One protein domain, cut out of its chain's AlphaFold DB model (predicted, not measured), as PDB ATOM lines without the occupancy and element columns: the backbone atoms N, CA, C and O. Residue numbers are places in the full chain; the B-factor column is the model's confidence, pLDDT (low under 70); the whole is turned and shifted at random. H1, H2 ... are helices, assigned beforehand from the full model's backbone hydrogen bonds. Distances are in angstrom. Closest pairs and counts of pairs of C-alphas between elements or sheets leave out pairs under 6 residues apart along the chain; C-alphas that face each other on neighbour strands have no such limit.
ATOM      1  N   LYS A   9     101.663  55.245  16.290       90.00
ATOM      2  CA  LYS A   9     102.649  56.142  15.689       90.00
ATOM      3  C   LYS A   9     102.032  56.949  14.547       90.00
ATOM      4  O   LYS A   9     102.099  58.174  14.561       90.00
ATOM      5  N   ASP A  10     101.321  56.290  13.636       91.12
ATOM      6  CA  ASP A  10     100.600  56.966  12.549       91.12
ATOM      7  C   ASP A  10      99.498  57.893  13.087       91.12
ATOM      8  O   ASP A  10      99.323  59.008  12.598       91.12
ATOM      9  N   GLN A  11      98.795  57.485  14.150       91.25
ATOM     10  CA  GLN A  11      97.799  58.335  14.811       91.25
ATOM     11  C   GLN A  11      98.409  59.641  15.345       91.25
ATOM     12  O   GLN A  11      97.758  60.686  15.282       91.25
ATOM     13  N   ARG A  12      99.655  59.614  15.843       90.81
ATOM     14  CA  ARG A  12     100.369  60.828  16.284       90.81
ATOM     15  C   ARG A  12     100.678  61.752  15.113       90.81
ATOM     16  O   ARG A  12     100.421  62.948  15.228       90.81
ATOM     17  N   VAL A  13     101.155  61.213  13.990       92.00
ATOM     18  CA  VAL A  13     101.413  62.000  12.772       92.00
ATOM     19  C   VAL A  13     100.119  62.652  12.274       92.00
ATOM     20  O   VAL A  13     100.076  63.865  12.092       92.00
ATOM     21  N   ILE A  14      99.032  61.879  12.150       93.00
ATOM     22  CA  ILE A  14      97.714  62.391  11.734       93.00
ATOM     23  C   ILE A  14      97.246  63.517  12.664       93.00
ATOM     24  O   ILE A  14      96.726  64.534  12.203       93.00
ATOM     25  N   LYS A  15      97.450  63.372  13.977       90.88
ATOM     26  CA  LYS A  15      97.096  64.415  14.943       90.88
ATOM     27  C   LYS A  15      97.914  65.694  14.750       90.88
ATOM     28  O   LYS A  15      97.331  66.771  14.757       90.88
ATOM     29  N   LEU A  16      99.225  65.593  14.539       91.19
ATOM     30  CA  LEU A  16     100.077  66.765  14.313       91.19
ATOM     31  C   LEU A  16      99.689  67.518  13.027       91.19
ATOM     32  O   LEU A  16      99.608  68.747  13.038       91.19
ATOM     33  N   ILE A  17      99.339  66.793  11.955       91.31
ATOM     34  CA  ILE A  17      98.781  67.393  10.729       91.31
ATOM     35  C   ILE A  17      97.443  68.089  11.036       91.31
ATOM     36  O   ILE A  17      97.206  69.213  10.594       91.31
ATOM     37  N   SER A  18      96.568  67.458  11.822       90.88
ATOM     38  CA  SER A  18      95.287  68.044  12.244       90.88
ATOM     39  C   SER A  18      95.474  69.341  13.039       90.88
ATOM     40  O   SER A  18      94.768  70.321  12.794       90.88
ATOM     41  N   ASP A  19      96.437  69.377  13.959       88.56
ATOM     42  CA  ASP A  19      96.754  70.566  14.754       88.56
ATOM     43  C   ASP A  19      97.311  71.695  13.868       88.56
ATOM     44  O   ASP A  19      96.950  72.861  14.050       88.56
ATOM     45  N   ALA A  20      98.118  71.360  12.855       88.19
ATOM     46  CA  ALA A  20      98.579  72.316  11.850       88.19
ATOM     47  C   ALA A  20      97.409  72.946  11.070       88.19
ATOM     48  O   ALA A  20      97.378  74.162  10.882       88.19
ATOM     49  N   ILE A  21      96.422  72.146  10.655       88.25
ATOM     50  CA  ILE A  21      95.215  72.643   9.970       88.25
ATOM     51  C   ILE A  21      94.434  73.595  10.883       88.25
ATOM     52  O   ILE A  21      94.053  74.681  10.446       88.25
ATOM     53  N   LEU A  22      94.222  73.223  12.150       86.31
ATOM     54  CA  LEU A  22      93.508  74.058  13.121       86.31
ATOM     55  C   LEU A  22      94.183  75.427  13.302       86.31
ATOM     56  O   LEU A  22      93.494  76.450  13.342       86.31
ATOM     57  N   LEU A  23      95.512  75.464  13.391       84.44
ATOM     58  CA  LEU A  23      96.262  76.717  13.489       84.44
ATOM     59  C   LEU A  23      96.065  77.593  12.244       84.44
ATOM     60  O   LEU A  23      95.768  78.784  12.386       84.44
ATOM     61  N   SER A  24      96.125  77.010  11.043       81.50
ATOM     62  CA  SER A  24      95.835  77.720   9.786       81.50
ATOM     63  C   SER A  24      94.403  78.270   9.748       81.50
ATOM     64  O   SER A  24      94.186  79.424   9.365       81.50
ATOM     65  N   THR A  25      93.414  77.507  10.233       83.75
ATOM     66  CA  THR A  25      92.030  77.984  10.390       83.75
ATOM     67  C   THR A  25      91.960  79.209  11.306       83.75
ATOM     68  O   THR A  25      91.303  80.200  10.973       83.75
ATOM     69  N   LEU A  26      92.604  79.150  12.475       85.12
ATOM     70  CA  LEU A  26      92.579  80.229  13.467       85.12
ATOM     71  C   LEU A  26      93.249  81.499  12.936       85.12
ATOM     72  O   LEU A  26      92.695  82.588  13.103       85.12
ATOM     73  N   LYS A  27      94.381  81.359  12.239       85.12
ATOM     74  CA  LYS A  27      95.075  82.459  11.556       85.12
ATOM     75  C   LYS A  27      94.153  83.181  10.579       85.12
ATOM     76  O   LYS A  27      93.983  84.395  10.679       85.12
ATOM     77  N   ASN A  28      93.520  82.440   9.669       83.00
ATOM     78  CA  ASN A  28      92.656  83.027   8.644       83.00
ATOM     79  C   ASN A  28      91.460  83.761   9.266       83.00
ATOM     80  O   ASN A  28      91.102  84.850   8.820       83.00
ATOM     81  N   LYS A  29      90.888  83.221  10.349       84.69
ATOM     82  CA  LYS A  29      89.836  83.911  11.110       84.69
ATOM     83  C   LYS A  29      90.330  85.198  11.763       84.69
ATOM     84  O   LYS A  29      89.617  86.196  11.731       84.69
ATOM     85  N   LEU A  30      91.532  85.198  12.337       85.69
ATOM     86  CA  LEU A  30      92.105  86.393  12.953       85.69
ATOM     87  C   LEU A  30      92.335  87.503  11.918       85.69
ATOM     88  O   LEU A  30      91.948  88.641  12.171       85.69
ATOM     89  N   ILE A  31      92.881  87.166  10.744       86.94
ATOM     90  CA  ILE A  31      93.055  88.104   9.621       86.94
ATOM     91  C   ILE A  31      91.706  88.716   9.217       86.94
ATOM     92  O   ILE A  31      91.579  89.937   9.135       86.94
ATOM     93  N   GLN A  32      90.674  87.883   9.045       86.88
ATOM     94  CA  GLN A  32      89.321  88.351   8.727       86.88
ATOM     95  C   GLN A  32      88.767  89.290   9.806       86.88
ATOM     96  O   GLN A  32      88.213  90.339   9.482       86.88
ATOM     97  N   CYS A  33      88.937  88.952  11.088       87.94
ATOM     98  CA  CYS A  33      88.512  89.814  12.188       87.94
ATOM     99  C   CYS A  33      89.241  91.166  12.171       87.94
ATOM    100  O   CYS A  33      88.589  92.198  12.315       87.94
ATOM    101  N   ILE A  34      90.563  91.186  11.973       88.38
ATOM    102  CA  ILE A  34      91.343  92.433  11.911       88.38
ATOM    103  C   ILE A  34      90.842  93.321  10.771       88.38
ATOM    104  O   ILE A  34      90.579  94.504  11.001       88.38
ATOM    105  N   HIS A  35      90.637  92.752   9.582       92.31
ATOM    106  CA  HIS A  35      90.093  93.485   8.442       92.31
ATOM    107  C   HIS A  35      88.688  94.030   8.746       92.31
ATOM    108  O   HIS A  35      88.421  95.205   8.521       92.31
ATOM    109  N   MET A  36      87.801  93.229   9.346       93.69
ATOM    110  CA  MET A  36      86.457  93.686   9.728       93.69
ATOM    111  C   MET A  36      86.470  94.844  10.737       93.69
ATOM    112  O   MET A  36      85.619  95.727  10.653       93.69
ATOM    113  N   PHE A  37      87.391  94.836  11.705       94.00
ATOM    114  CA  PHE A  37      87.438  95.856  12.759       94.00
ATOM    115  C   PHE A  37      88.208  97.116  12.364       94.00
ATOM    116  O   PHE A  37      87.891  98.195  12.862       94.00
ATOM    117  N   THR A  38      89.225  96.991  11.513       94.00
ATOM    118  CA  THR A  38      90.153  98.091  11.206       94.00
ATOM    119  C   THR A  38      90.082  98.562   9.755       94.00
ATOM    120  O   THR A  38      90.527  99.668   9.460       94.00
ATOM    121  N   GLY A  39      89.532  97.748   8.848       92.44
ATOM    122  CA  GLY A  39      89.583  97.961   7.400       92.44
ATOM    123  C   GLY A  39      90.969  97.745   6.785       92.44
ATOM    124  O   GLY A  39      91.140  98.007   5.598       92.44
ATOM    125  N   ALA A  40      91.958  97.310   7.573       90.75
ATOM    126  CA  ALA A  40      93.317  97.078   7.108       90.75
ATOM    127  C   ALA A  40      93.526  95.614   6.715       90.75
ATOM    128  O   ALA A  40      93.186  94.696   7.467       90.75
ATOM    129  N   ASP A  41      94.154  95.404   5.562       89.19
ATOM    130  CA  ASP A  41      94.669  94.097   5.176       89.19
ATOM    131  C   ASP A  41      95.921  93.794   6.000       89.19
ATOM    132  O   ASP A  41      96.831  94.616   6.113       89.19
ATOM    133  N   THR A  42      95.933  92.629   6.643       84.19
ATOM    134  CA  THR A  42      97.033  92.183   7.501       84.19
ATOM    135  C   THR A  42      97.465  90.799   7.068       84.19
ATOM    136  O   THR A  42      96.643  89.890   6.967       84.19
ATOM    137  N   GLU A  43      98.765  90.630   6.877       82.38
ATOM    138  CA  GLU A  43      99.378  89.323   6.708       82.38
ATOM    139  C   GLU A  43      99.938  88.870   8.054       82.38
ATOM    140  O   GLU A  43     100.658  89.605   8.731       82.38
ATOM    141  N   ILE A  44      99.559  87.664   8.468       76.94
ATOM    142  CA  ILE A  44     100.126  87.013   9.646       76.94
ATOM    143  C   ILE A  44     100.932  85.832   9.132       76.94
ATOM    144  O   ILE A  44     100.363  84.849   8.652       76.94
ATOM    145  N   GLU A  45     102.252  85.923   9.246       67.19
ATOM    146  CA  GLU A  45     103.116  84.766   9.067       67.19
ATOM    147  C   GLU A  45     102.911  83.817  10.250       67.19
ATOM    148  O   GLU A  45     103.127  84.169  11.410       67.19
ATOM    149  N   THR A  46     102.477  82.595   9.962       62.88
ATOM    150  CA  THR A  46     102.489  81.507  10.939       62.88
ATOM    151  C   THR A  46     103.291  80.368  10.358       62.88
ATOM    152  O   THR A  46     102.846  79.697   9.427       62.88
ATOM    153  N   TYR A  47     104.460  80.134  10.934       57.19
ATOM    154  CA  TYR A  47     105.170  78.888  10.737       57.19
ATOM    155  C   TYR A  47     104.405  77.799  11.494       57.19
ATOM    156  O   TYR A  47     104.281  77.868  12.722       57.19
ATOM    157  N   SER A  48     103.811  76.838  10.786       67.44
ATOM    158  CA  SER A  48     103.110  75.741  11.447       67.44
ATOM    159  C   SER A  48     104.134  74.729  11.941       67.44
ATOM    160  O   SER A  48     104.338  73.696  11.320       67.44
ATOM    161  N   TYR A  49     104.755  75.015  13.086       78.50
ATOM    162  CA  TYR A  49     105.687  74.105  13.762       78.50
ATOM    163  C   TYR A  49     105.118  72.680  13.912       78.50
ATOM    164  O   TYR A  49     105.849  71.695  13.866       78.50
ATOM    165  N   SER A  50     103.792  72.552  14.047       82.94
ATOM    166  CA  SER A  50     103.100  71.259  14.071       82.94
ATOM    167  C   SER A  50     103.248  70.469  12.768       82.94
ATOM    168  O   SER A  50     103.293  69.242  12.810       82.94
ATOM    169  N   PHE A  51     103.328  71.147  11.623       86.19
ATOM    170  CA  PHE A  51     103.537  70.511  10.328       86.19
ATOM    171  C   PHE A  51     104.964  69.974  10.186       86.19
ATOM    172  O   PHE A  51     105.128  68.808   9.841       86.19
ATOM    173  N   ASP A  52     105.985  70.752  10.557       87.12
ATOM    174  CA  ASP A  52     107.378  70.275  10.535       87.12
ATOM    175  C   ASP A  52     107.602  69.110  11.503       87.12
ATOM    176  O   ASP A  52     108.343  68.171  11.209       87.12
ATOM    177  N   LEU A  53     106.939  69.138  12.662       87.75
ATOM    178  CA  LEU A  53     106.945  68.018  13.599       87.75
ATOM    179  C   LEU A  53     106.250  66.781  13.025       87.75
ATOM    180  O   LEU A  53     106.716  65.665  13.260       87.75
ATOM    181  N   ALA A  54     105.143  66.960  12.297       91.12
ATOM    182  CA  ALA A  54     104.456  65.862  11.629       91.12
ATOM    183  C   ALA A  54     105.348  65.227  10.558       91.12
ATOM    184  O   ALA A  54     105.462  64.005  10.518       91.12
ATOM    185  N   GLU A  55     106.003  66.053   9.740       90.75
ATOM    186  CA  GLU A  55     106.984  65.626   8.741       90.75
ATOM    187  C   GLU A  55     108.140  64.871   9.401       90.75
ATOM    188  O   GLU A  55     108.372  63.706   9.090       90.75
ATOM    189  N   SER A  56     108.800  65.478  10.389       89.12
ATOM    190  CA  SER A  56     109.933  64.859  11.088       89.12
ATOM    191  C   SER A  56     109.552  63.502  11.687       89.12
ATOM    192  O   SER A  56     110.268  62.519  11.507       89.12
ATOM    193  N   SER A  57     108.381  63.426  12.329       89.88
ATOM    194  CA  SER A  57     107.863  62.175  12.896       89.88
ATOM    195  C   SER A  57     107.541  61.149  11.805       89.88
ATOM    196  O   SER A  57     107.810  59.964  11.970       89.88
ATOM    197  N   PHE A  58     106.967  61.569  10.675       91.56
ATOM    198  CA  PHE A  58     106.655  60.668   9.566       91.56
ATOM    199  C   PHE A  58     107.914  59.997   9.005       91.56
ATOM    200  O   PHE A  58     107.885  58.786   8.752       91.56
ATOM    201  N   PHE A  59     108.990  60.771   8.839       89.56
ATOM    202  CA  PHE A  59     110.283  60.310   8.328       89.56
ATOM    203  C   PHE A  59     111.000  59.404   9.330       89.56
ATOM    204  O   PHE A  59     111.400  58.295   8.964       89.56
ATOM    205  N   GLU A  60     111.091  59.829  10.596       87.44
ATOM    206  CA  GLU A  60     111.703  59.045  11.676       87.44
ATOM    207  C   GLU A  60     111.066  57.653  11.771       87.44
ATOM    208  O   GLU A  60     111.759  56.634  11.779       87.44
ATOM    209  N   GLU A  61     109.734  57.591  11.752       86.38
ATOM    210  CA  GLU A  61     108.994  56.336  11.894       86.38
ATOM    211  C   GLU A  61     109.153  55.382  10.701       86.38
ATOM    212  O   GLU A  61     108.868  54.187  10.815       86.38
ATOM    213  N   ARG A  62     109.626  55.888   9.558       85.50
ATOM    214  CA  ARG A  62     109.906  55.108   8.341       85.50
ATOM    215  C   ARG A  62     111.394  54.820   8.150       85.50
ATOM    216  O   ARG A  62     111.754  54.184   7.164       85.50
ATOM    217  N   GLY A  63     112.244  55.242   9.091       80.62
ATOM    218  CA  GLY A  63     113.695  55.075   9.004       80.62
ATOM    219  C   GLY A  63     114.316  55.843   7.836       80.62
ATOM    220  O   GLY A  63     115.366  55.445   7.339       80.62
ATOM    221  N   LEU A  64     113.644  56.900   7.374       71.62
ATOM    222  CA  LEU A  64     114.154  57.778   6.334       71.62
ATOM    223  C   LEU A  64     115.141  58.769   6.935       71.62
ATOM    224  O   LEU A  64     114.928  59.284   8.034       71.62
ATOM    225  N   ASP A  65     116.187  59.082   6.177       69.31
ATOM    226  CA  ASP A  65     116.964  60.277   6.462       69.31
ATOM    227  C   ASP A  65     116.118  61.503   6.085       69.31
ATOM    228  O   ASP A  65     115.488  61.537   5.026       69.31
ATOM    229  N   ILE A  66     116.082  62.510   6.957       57.75
ATOM    230  CA  ILE A  66     115.205  63.694   6.836       57.75
ATOM    231  C   ILE A  66     115.623  64.580   5.632       57.75
ATOM    232  O   ILE A  66     114.951  65.548   5.288       57.75
ATOM    233  N   TYR A  67     116.718  64.216   4.955       58.16
ATOM    234  CA  TYR A  67     117.280  64.875   3.773       58.16
ATOM    235  C   TYR A  67     116.881  64.239   2.425       58.16
ATOM    236  O   TYR A  67     117.479  64.568   1.404       58.16
ATOM    237  N   ASP A  68     115.908  63.320   2.383       69.94
ATOM    238  CA  ASP A  68     115.334  62.850   1.109       69.94
ATOM    239  C   ASP A  68     114.393  63.921   0.526       69.94
ATOM    240  O   ASP A  68     113.178  63.905   0.762       69.94
ATOM    241  N   ASP A  69     114.986  64.880  -0.192       77.75
ATOM    242  CA  ASP A  69     114.309  66.073  -0.717       77.75
ATOM    243  C   ASP A  69     113.068  65.727  -1.567       77.75
ATOM    244  O   ASP A  69     112.061  66.424  -1.470       77.75
ATOM    245  N   ASP A  70     113.072  64.602  -2.295       80.88
ATOM    246  CA  ASP A  70     111.952  64.169  -3.153       80.88
ATOM    247  C   ASP A  70     110.690  63.790  -2.359       80.88
ATOM    248  O   ASP A  70     109.559  64.028  -2.796       80.88
ATOM    249  N   ILE A  71     110.850  63.133  -1.205       81.06
ATOM    250  CA  ILE A  71     109.713  62.754  -0.350       81.06
ATOM    251  C   ILE A  71     109.219  63.988   0.391       81.06
ATOM    252  O   ILE A  71     108.009  64.164   0.543       81.06
ATOM    253  N   ARG A  72     110.159  64.839   0.809       85.62
ATOM    254  CA  ARG A  72     109.887  66.069   1.540       85.62
ATOM    255  C   ARG A  72     109.099  67.058   0.685       85.62
ATOM    256  O   ARG A  72     108.088  67.599   1.117       85.62
ATOM    257  N   GLU A  73     109.499  67.256  -0.565       87.56
ATOM    258  CA  GLU A  73     108.760  68.109  -1.496       87.56
ATOM    259  C   GLU A  73     107.314  67.611  -1.654       87.56
ATOM    260  O   GLU A  73     106.367  68.373  -1.452       87.56
ATOM    261  N   LYS A  74     107.120  66.303  -1.854       87.00
ATOM    262  CA  LYS A  74     105.783  65.696  -1.981       87.00
ATOM    263  C   LYS A  74     104.934  65.809  -0.712       87.00
ATOM    264  O   LYS A  74     103.707  65.964  -0.802       87.00
ATOM    265  N   THR A  75     105.533  65.735   0.481       88.06
ATOM    266  CA  THR A  75     104.793  65.953   1.735       88.06
ATOM    267  C   THR A  75     104.260  67.381   1.818       88.06
ATOM    268  O   THR A  75     103.076  67.561   2.125       88.06
ATOM    269  N   TRP A  76     105.065  68.380   1.454       88.38
ATOM    270  CA  TRP A  76     104.647  69.787   1.422       88.38
ATOM    271  C   TRP A  76     103.622  70.080   0.317       88.38
ATOM    272  O   TRP A  76     102.582  70.683   0.598       88.38
ATOM    273  N   GLU A  77     103.844  69.596  -0.906       90.06
ATOM    274  CA  GLU A  77     102.903  69.743  -2.027       90.06
ATOM    275  C   GLU A  77     101.510  69.230  -1.658       90.06
ATOM    276  O   GLU A  77     100.504  69.925  -1.813       90.06
ATOM    277  N   SER A  78     101.437  68.021  -1.097       88.25
ATOM    278  CA  SER A  78     100.154  67.423  -0.732       88.25
ATOM    279  C   SER A  78      99.407  68.204   0.356       88.25
ATOM    280  O   SER A  78      98.171  68.179   0.361       88.25
ATOM    281  N   TYR A  79     100.104  68.903   1.258       87.56
ATOM    282  CA  TYR A  79      99.469  69.776   2.246       87.56
ATOM    283  C   TYR A  79      98.847  70.997   1.569       87.56
ATOM    284  O   TYR A  79      97.644  71.224   1.725       87.56
ATOM    285  N   TYR A  80      99.626  71.724   0.764       85.69
ATOM    286  CA  TYR A  80      99.156  72.937   0.092       85.69
ATOM    287  C   TYR A  80      98.039  72.662  -0.910       85.69
ATOM    288  O   TYR A  80      97.031  73.365  -0.915       85.69
ATOM    289  N   GLU A  81      98.129  71.575  -1.681       88.81
ATOM    290  CA  GLU A  81      97.029  71.168  -2.558       88.81
ATOM    291  C   GLU A  81      95.713  70.974  -1.794       88.81
ATOM    292  O   GLU A  81      94.629  71.240  -2.319       88.81
ATOM    293  N   ASN A  82      95.779  70.412  -0.584       86.69
ATOM    294  CA  ASN A  82      94.589  70.196   0.231       86.69
ATOM    295  C   ASN A  82      94.102  71.503   0.865       86.69
ATOM    296  O   ASN A  82      92.889  71.684   0.970       86.69
ATOM    297  N   GLU A  83      95.003  72.414   1.238       82.50
ATOM    298  CA  GLU A  83      94.643  73.758   1.702       82.50
ATOM    299  C   GLU A  83      93.827  74.500   0.636       82.50
ATOM    300  O   GLU A  83      92.743  75.011   0.937       82.50
ATOM    301  N   GLU A  84      94.279  74.457  -0.620       82.00
ATOM    302  CA  GLU A  84      93.585  75.057  -1.764       82.00
ATOM    303  C   GLU A  84      92.226  74.399  -2.052       82.00
ATOM    304  O   GLU A  84      91.241  75.087  -2.330       82.00
ATOM    305  N   LYS A  85      92.144  73.061  -1.985       84.56
ATOM    306  CA  LYS A  85      90.929  72.301  -2.347       84.56
ATOM    307  C   LYS A  85      89.850  72.322  -1.264       84.56
ATOM    308  O   LYS A  85      88.663  72.299  -1.593       84.56
ATOM    309  N   VAL A  86      90.237  72.289   0.012       80.88
ATOM    310  CA  VAL A  86      89.313  72.050   1.137       80.88
ATOM    311  C   VAL A  86      88.971  73.331   1.907       80.88
ATOM    312  O   VAL A  86      87.973  73.342   2.624       80.88
ATOM    313  N   ASP A  87      89.715  74.425   1.706       79.19
ATOM    314  CA  ASP A  87      89.582  75.685   2.451       79.19
ATOM    315  C   ASP A  87      89.573  75.441   3.968       79.19
ATOM    316  O   ASP A  87      88.530  75.377   4.634       79.19
ATOM    317  N   PHE A  88      90.771  75.332   4.541       83.19
ATOM    318  CA  PHE A  88      90.951  75.046   5.965       83.19
ATOM    319  C   PHE A  88      90.264  76.063   6.881       83.19
ATOM    320  O   PHE A  88      89.909  75.714   8.007       83.19
ATOM    321  N   SER A  89      89.984  77.291   6.426       73.94
ATOM    322  CA  SER A  89      89.259  78.289   7.231       73.94
ATOM    323  C   SER A  89      87.839  77.839   7.616       73.94
ATOM    324  O   SER A  89      87.279  78.303   8.619       73.94
ATOM    325  N   LYS A  90      87.274  76.888   6.862       76.94
ATOM    326  CA  LYS A  90      85.945  76.302   7.079       76.94
ATOM    327  C   LYS A  90      85.970  75.006   7.887       76.94
ATOM    328  O   LYS A  90      84.912  74.538   8.315       76.94
ATOM    329  N   CYS A  91      87.144  74.433   8.145       83.19
ATOM    330  CA  CYS A  91      87.285  73.291   9.039       83.19
ATOM    331  C   CYS A  91      87.188  73.792  10.483       83.19
ATOM    332  O   CYS A  91      88.118  74.393  11.004       83.19
ATOM    333  N   VAL A  92      86.040  73.602  11.133       76.44
ATOM    334  CA  VAL A  92      85.773  74.165  12.473       76.44
ATOM    335  C   VAL A  92      85.571  73.108  13.547       76.44
ATOM    336  O   VAL A  92      85.586  73.433  14.731       76.44
ATOM    337  N   THR A  93      85.391  71.851  13.150       84.31
ATOM    338  CA  THR A  93      85.234  70.728  14.077       84.31
ATOM    339  C   THR A  93      86.443  69.811  14.029       84.31
ATOM    340  O   THR A  93      86.986  69.556  12.956       84.31
ATOM    341  N   GLU A  94      86.781  69.225  15.178       82.94
ATOM    342  CA  GLU A  94      87.841  68.216  15.308       82.94
ATOM    343  C   GLU A  94      87.677  67.082  14.283       82.94
ATOM    344  O   GLU A  94      88.630  66.658  13.638       82.94
ATOM    345  N   LYS A  95      86.436  66.639  14.042       86.44
ATOM    346  CA  LYS A  95      86.138  65.612  13.038       86.44
ATOM    347  C   LYS A  95      86.563  66.029  11.625       86.44
ATOM    348  O   LYS A  95      87.051  65.180  10.886       86.44
ATOM    349  N   GLN A  96      86.355  67.290  11.244       86.81
ATOM    350  CA  GLN A  96      86.765  67.799   9.933       86.81
ATOM    351  C   GLN A  96      88.287  67.890   9.840       86.81
ATOM    352  O   GLN A  96      88.845  67.434   8.847       86.81
ATOM    353  N   HIS A  97      88.951  68.412  10.876       86.69
ATOM    354  CA  HIS A  97      90.416  68.491  10.914       86.69
ATOM    355  C   HIS A  97      91.052  67.112  10.758       86.69
ATOM    356  O   HIS A  97      91.888  66.927   9.880       86.69
ATOM    357  N   ILE A  98      90.569  66.120  11.513       88.12
ATOM    358  CA  ILE A  98      91.065  64.739  11.451       88.12
ATOM    359  C   ILE A  98      90.826  64.109  10.073       88.12
ATOM    360  O   ILE A  98      91.696  63.407   9.571       88.12
ATOM    361  N   GLN A  99      89.670  64.343   9.442       89.81
ATOM    362  CA  GLN A  99      89.379  63.793   8.110       89.81
ATOM    363  C   GLN A  99      90.319  64.343   7.031       89.81
ATOM    364  O   GLN A  99      90.800  63.596   6.176       89.81
ATOM    365  N   VAL A 100      90.594  65.645   7.069       90.12
ATOM    366  CA  VAL A 100      91.526  66.279   6.130       90.12
ATOM    367  C   VAL A 100      92.959  65.831   6.416       90.12
ATOM    368  O   VAL A 100      93.678  65.458   5.492       90.12
ATOM    369  N   ALA A 101      93.348  65.780   7.691       91.50
ATOM    370  CA  ALA A 101      94.661  65.306   8.109       91.50
ATOM    371  C   ALA A 101      94.932  63.860   7.679       91.50
ATOM    372  O   ALA A 101      96.014  63.559   7.185       91.50
ATOM    373  N   GLU A 102      93.945  62.968   7.803       91.75
ATOM    374  CA  GLU A 102      94.060  61.587   7.325       91.75
ATOM    375  C   GLU A 102      94.242  61.529   5.805       91.75
ATOM    376  O   GLU A 102      95.072  60.770   5.313       91.75
ATOM    377  N   THR A 103      93.515  62.362   5.058       92.06
ATOM    378  CA  THR A 103      93.646  62.434   3.594       92.06
ATOM    379  C   THR A 103      95.066  62.833   3.188       92.06
ATOM    380  O   THR A 103      95.653  62.220   2.298       92.06
ATOM    381  N   ILE A 104      95.638  63.833   3.863       92.75
ATOM    382  CA  ILE A 104      97.028  64.263   3.654       92.75
ATOM    383  C   ILE A 104      97.992  63.126   4.016       92.75
ATOM    384  O   ILE A 104      98.842  62.760   3.210       92.75
ATOM    385  N   PHE A 105      97.805  62.500   5.178       93.94
ATOM    386  CA  PHE A 105      98.639  61.389   5.632       93.94
ATOM    387  C   PHE A 105      98.638  60.190   4.665       93.94
ATOM    388  O   PHE A 105      99.683  59.585   4.422       93.94
ATOM    389  N   ILE A 106      97.488  59.842   4.078       93.31
ATOM    390  CA  ILE A 106      97.397  58.768   3.078       93.31
ATOM    391  C   ILE A 106      98.224  59.124   1.837       93.31
ATOM    392  O   ILE A 106      99.022  58.298   1.394       93.31
ATOM    393  N   LYS A 107      98.121  60.361   1.332       92.50
ATOM    394  CA  LYS A 107      98.946  60.828   0.202       92.50
ATOM    395  C   LYS A 107     100.445  60.782   0.511       92.50
ATOM    396  O   LYS A 107     101.243  60.460  -0.370       92.50
ATOM    397  N   TRP A 108     100.841  61.072   1.751       92.50
ATOM    398  CA  TRP A 108     102.236  60.942   2.187       92.50
ATOM    399  C   TRP A 108     102.703  59.489   2.109       92.50
ATOM    400  O   TRP A 108     103.767  59.205   1.562       92.50
ATOM    401  N   CYS A 109     101.882  58.553   2.592       91.50
ATOM    402  CA  CYS A 109     102.170  57.122   2.497       91.50
ATOM    403  C   CYS A 109     102.283  56.645   1.039       91.50
ATOM    404  O   CYS A 109     103.183  55.873   0.716       91.50
ATOM    405  N   GLU A 110     101.402  57.109   0.151       90.56
ATOM    406  CA  GLU A 110     101.450  56.795  -1.284       90.56
ATOM    407  C   GLU A 110     102.725  57.335  -1.946       90.56
ATOM    408  O   GLU A 110     103.394  56.611  -2.687       90.56
ATOM    409  N   SER A 111     103.096  58.576  -1.625       88.88
ATOM    410  CA  SER A 111     104.304  59.231  -2.139       88.88
ATOM    411  C   SER A 111     105.570  58.502  -1.701       88.88
ATOM    412  O   SER A 111     106.428  58.208  -2.534       88.88
ATOM    413  N   PHE A 112     105.647  58.134  -0.419       88.75
ATOM    414  CA  PHE A 112     106.724  57.315   0.129       88.75
ATOM    415  C   PHE A 112     106.857  55.987  -0.622       88.75
ATOM    416  O   PHE A 112     107.932  55.666  -1.126       88.75
ATOM    417  N   ASN A 113     105.757  55.238  -0.758       87.56
ATOM    418  CA  ASN A 113     105.775  53.946  -1.443       87.56
ATOM    419  C   ASN A 113     106.228  54.081  -2.902       87.56
ATOM    420  O   ASN A 113     107.015  53.265  -3.373       87.56
ATOM    421  N   SER A 114     105.774  55.119  -3.611       85.75
ATOM    422  CA  SER A 114     106.190  55.374  -4.994       85.75
ATOM    423  C   SER A 114     107.687  55.664  -5.110       85.75
ATOM    424  O   SER A 114     108.324  55.146  -6.025       85.75
ATOM    425  N   VAL A 115     108.254  56.472  -4.211       81.75
ATOM    426  CA  VAL A 115     109.692  56.783  -4.230       81.75
ATOM    427  C   VAL A 115     110.517  55.539  -3.900       81.75
ATOM    428  O   VAL A 115     111.475  55.243  -4.611       81.75
ATOM    429  N   MET A 116     110.117  54.768  -2.887       82.00
ATOM    430  CA  MET A 116     110.822  53.539  -2.507       82.00
ATOM    431  C   MET A 116     110.794  52.483  -3.619       82.00
ATOM    432  O   MET A 116     111.818  51.856  -3.881       82.00
ATOM    433  N   LEU A 117     109.661  52.321  -4.313       80.12
ATOM    434  CA  LEU A 117     109.555  51.437  -5.481       80.12
ATOM    435  C   LEU A 117     110.498  51.869  -6.611       80.12
ATOM    436  O   LEU A 117     111.191  51.034  -7.183       80.12
ATOM    437  N   ASN A 118     110.561  53.167  -6.912       78.19
ATOM    438  CA  ASN A 118     111.435  53.679  -7.969       78.19
ATOM    439  C   ASN A 118     112.923  53.488  -7.637       78.19
ATOM    440  O   ASN A 118     113.690  53.134  -8.528       78.19
ATOM    441  N   LYS A 119     113.319  53.674  -6.369       74.81
ATOM    442  CA  LYS A 119     114.700  53.447  -5.906       74.81
ATOM    443  C   LYS A 119     115.108  51.973  -6.004       74.81
ATOM    444  O   LYS A 119     116.216  51.675  -6.427       74.81
ATOM    445  N   GLN A 120     114.201  51.045  -5.690       66.00
ATOM    446  CA  GLN A 120     114.461  49.608  -5.853       66.00
ATOM    447  C   GLN A 120     114.670  49.211  -7.318       66.00
ATOM    448  O   GLN A 120     115.550  48.410  -7.604       66.00
ATOM    449  N   ILE A 121     113.893  49.786  -8.240       66.62
ATOM    450  CA  ILE A 121     114.018  49.502  -9.677       66.62
ATOM    451  C   ILE A 121     115.336  50.060 -10.236       66.62
ATOM    452  O   ILE A 121     115.960  49.409 -11.064       66.62
ATOM    453  N   SER A 122     115.784  51.237  -9.784       63.44
ATOM    454  CA  SER A 122     117.046  51.828 -10.256       63.44
ATOM    455  C   SER A 122     118.303  51.118  -9.756       63.44
ATOM    456  O   SER A 122     119.349  51.269 -10.373       63.44
ATOM    457  N   ASP A 123     118.214  50.379  -8.647       58.00
ATOM    458  CA  ASP A 123     119.335  49.609  -8.090       58.00
ATOM    459  C   ASP A 123     119.488  48.215  -8.747       58.00
ATOM    460  O   ASP A 123     120.473  47.519  -8.488       58.00
ATOM    461  N   GLU A 124     118.527  47.789  -9.582       51.94
ATOM    462  CA  GLU A 124     118.549  46.512 -10.318       51.94
ATOM    463  C   GLU A 124     119.115  46.614 -11.758       51.94
ATOM    464  O   GLU A 124     119.299  45.571 -12.394       51.94
TER     465      GLU A 124
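What this domain is: This is residues 9 to 124 of the 125 residues of an uncharacterized protein of Chryseobacterium oranimense (UniProt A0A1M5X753). Two helical hairpins, each with one long helix and one shorter one, pack together: H1 with H2, and H3 with H4. The long helices H1 and H4 cross off-centre at a steep angle; the far part of H1 makes one end of the long axis, and residues 117 to 124 stick out at the other. The printed part has 116 residues with four named helices, in the order H1, H2, H3, H4, and no named strand: the class is all helix. It is only just loose, close to compact, with a radius of gyration of the C-alphas of 16.4 A, and it spans 62 by 26 by 22 A.

Where its parts are: The longest helix by residues, H1, holds residues 9 to 38 and runs 44.0 A from C-alpha 9 at (102.649, 56.142, 15.689) to C-alpha 38 at (90.153, 98.091, 11.206). H4, residues 94 to 122, runs 42.1 A and ends with C-alpha 122 at (117.046, 51.828, -10.256). H3, residues 69 to 86, is 25.8 A long, and H2, residues 49 to 60, is 16.4 A long.

How they stand to each other: H1 touches H2 with its residues 10 to 20 alone, closest at the C-alphas of Val 13 and Ala 54, 5.0 A apart; this hairpin has a shallow tilt of 17 degrees, opposite ways. H1 touches H4, its residues 13 to 22 alone meeting residues 97 to 105 alone of H4, at a steep tilt of 54 degrees, opposite ways; the closest C-alphas, of Ser 18 and Ala 101, are 5.0 A apart. H3 and H4 touch as a hairpin, opposite ways at a shallow tilt of 32 degrees, only just short of steep, with the closest C-alphas, of Thr 75 and Trp 108, 5.6 A apart. Helix packing is mostly aligned, but only just: two of these three tilts are shallow. H2 and H3 are close but not clearly touching, the closest C-alphas being those of Glu 55 and Thr 75 at 7.3 A. H1 and H3 are near each other, as are H2 and H4. In H1, H2, H3 and H4 every O i to N i+4 pair is within hydrogen-bond range.

The domain as a whole: The C-alphas of Phe 37 and Glu 124, the two farthest apart, are 62.7 A apart. Residues 117 to 124, of which 117 to 122 belong to H4, stand free. The printed part has no cut, and its three links are short but not tight. The mean pLDDT of the printed part is 84.0; residues 45 to 48, 65 to 68 and 120 to 124 are under 70.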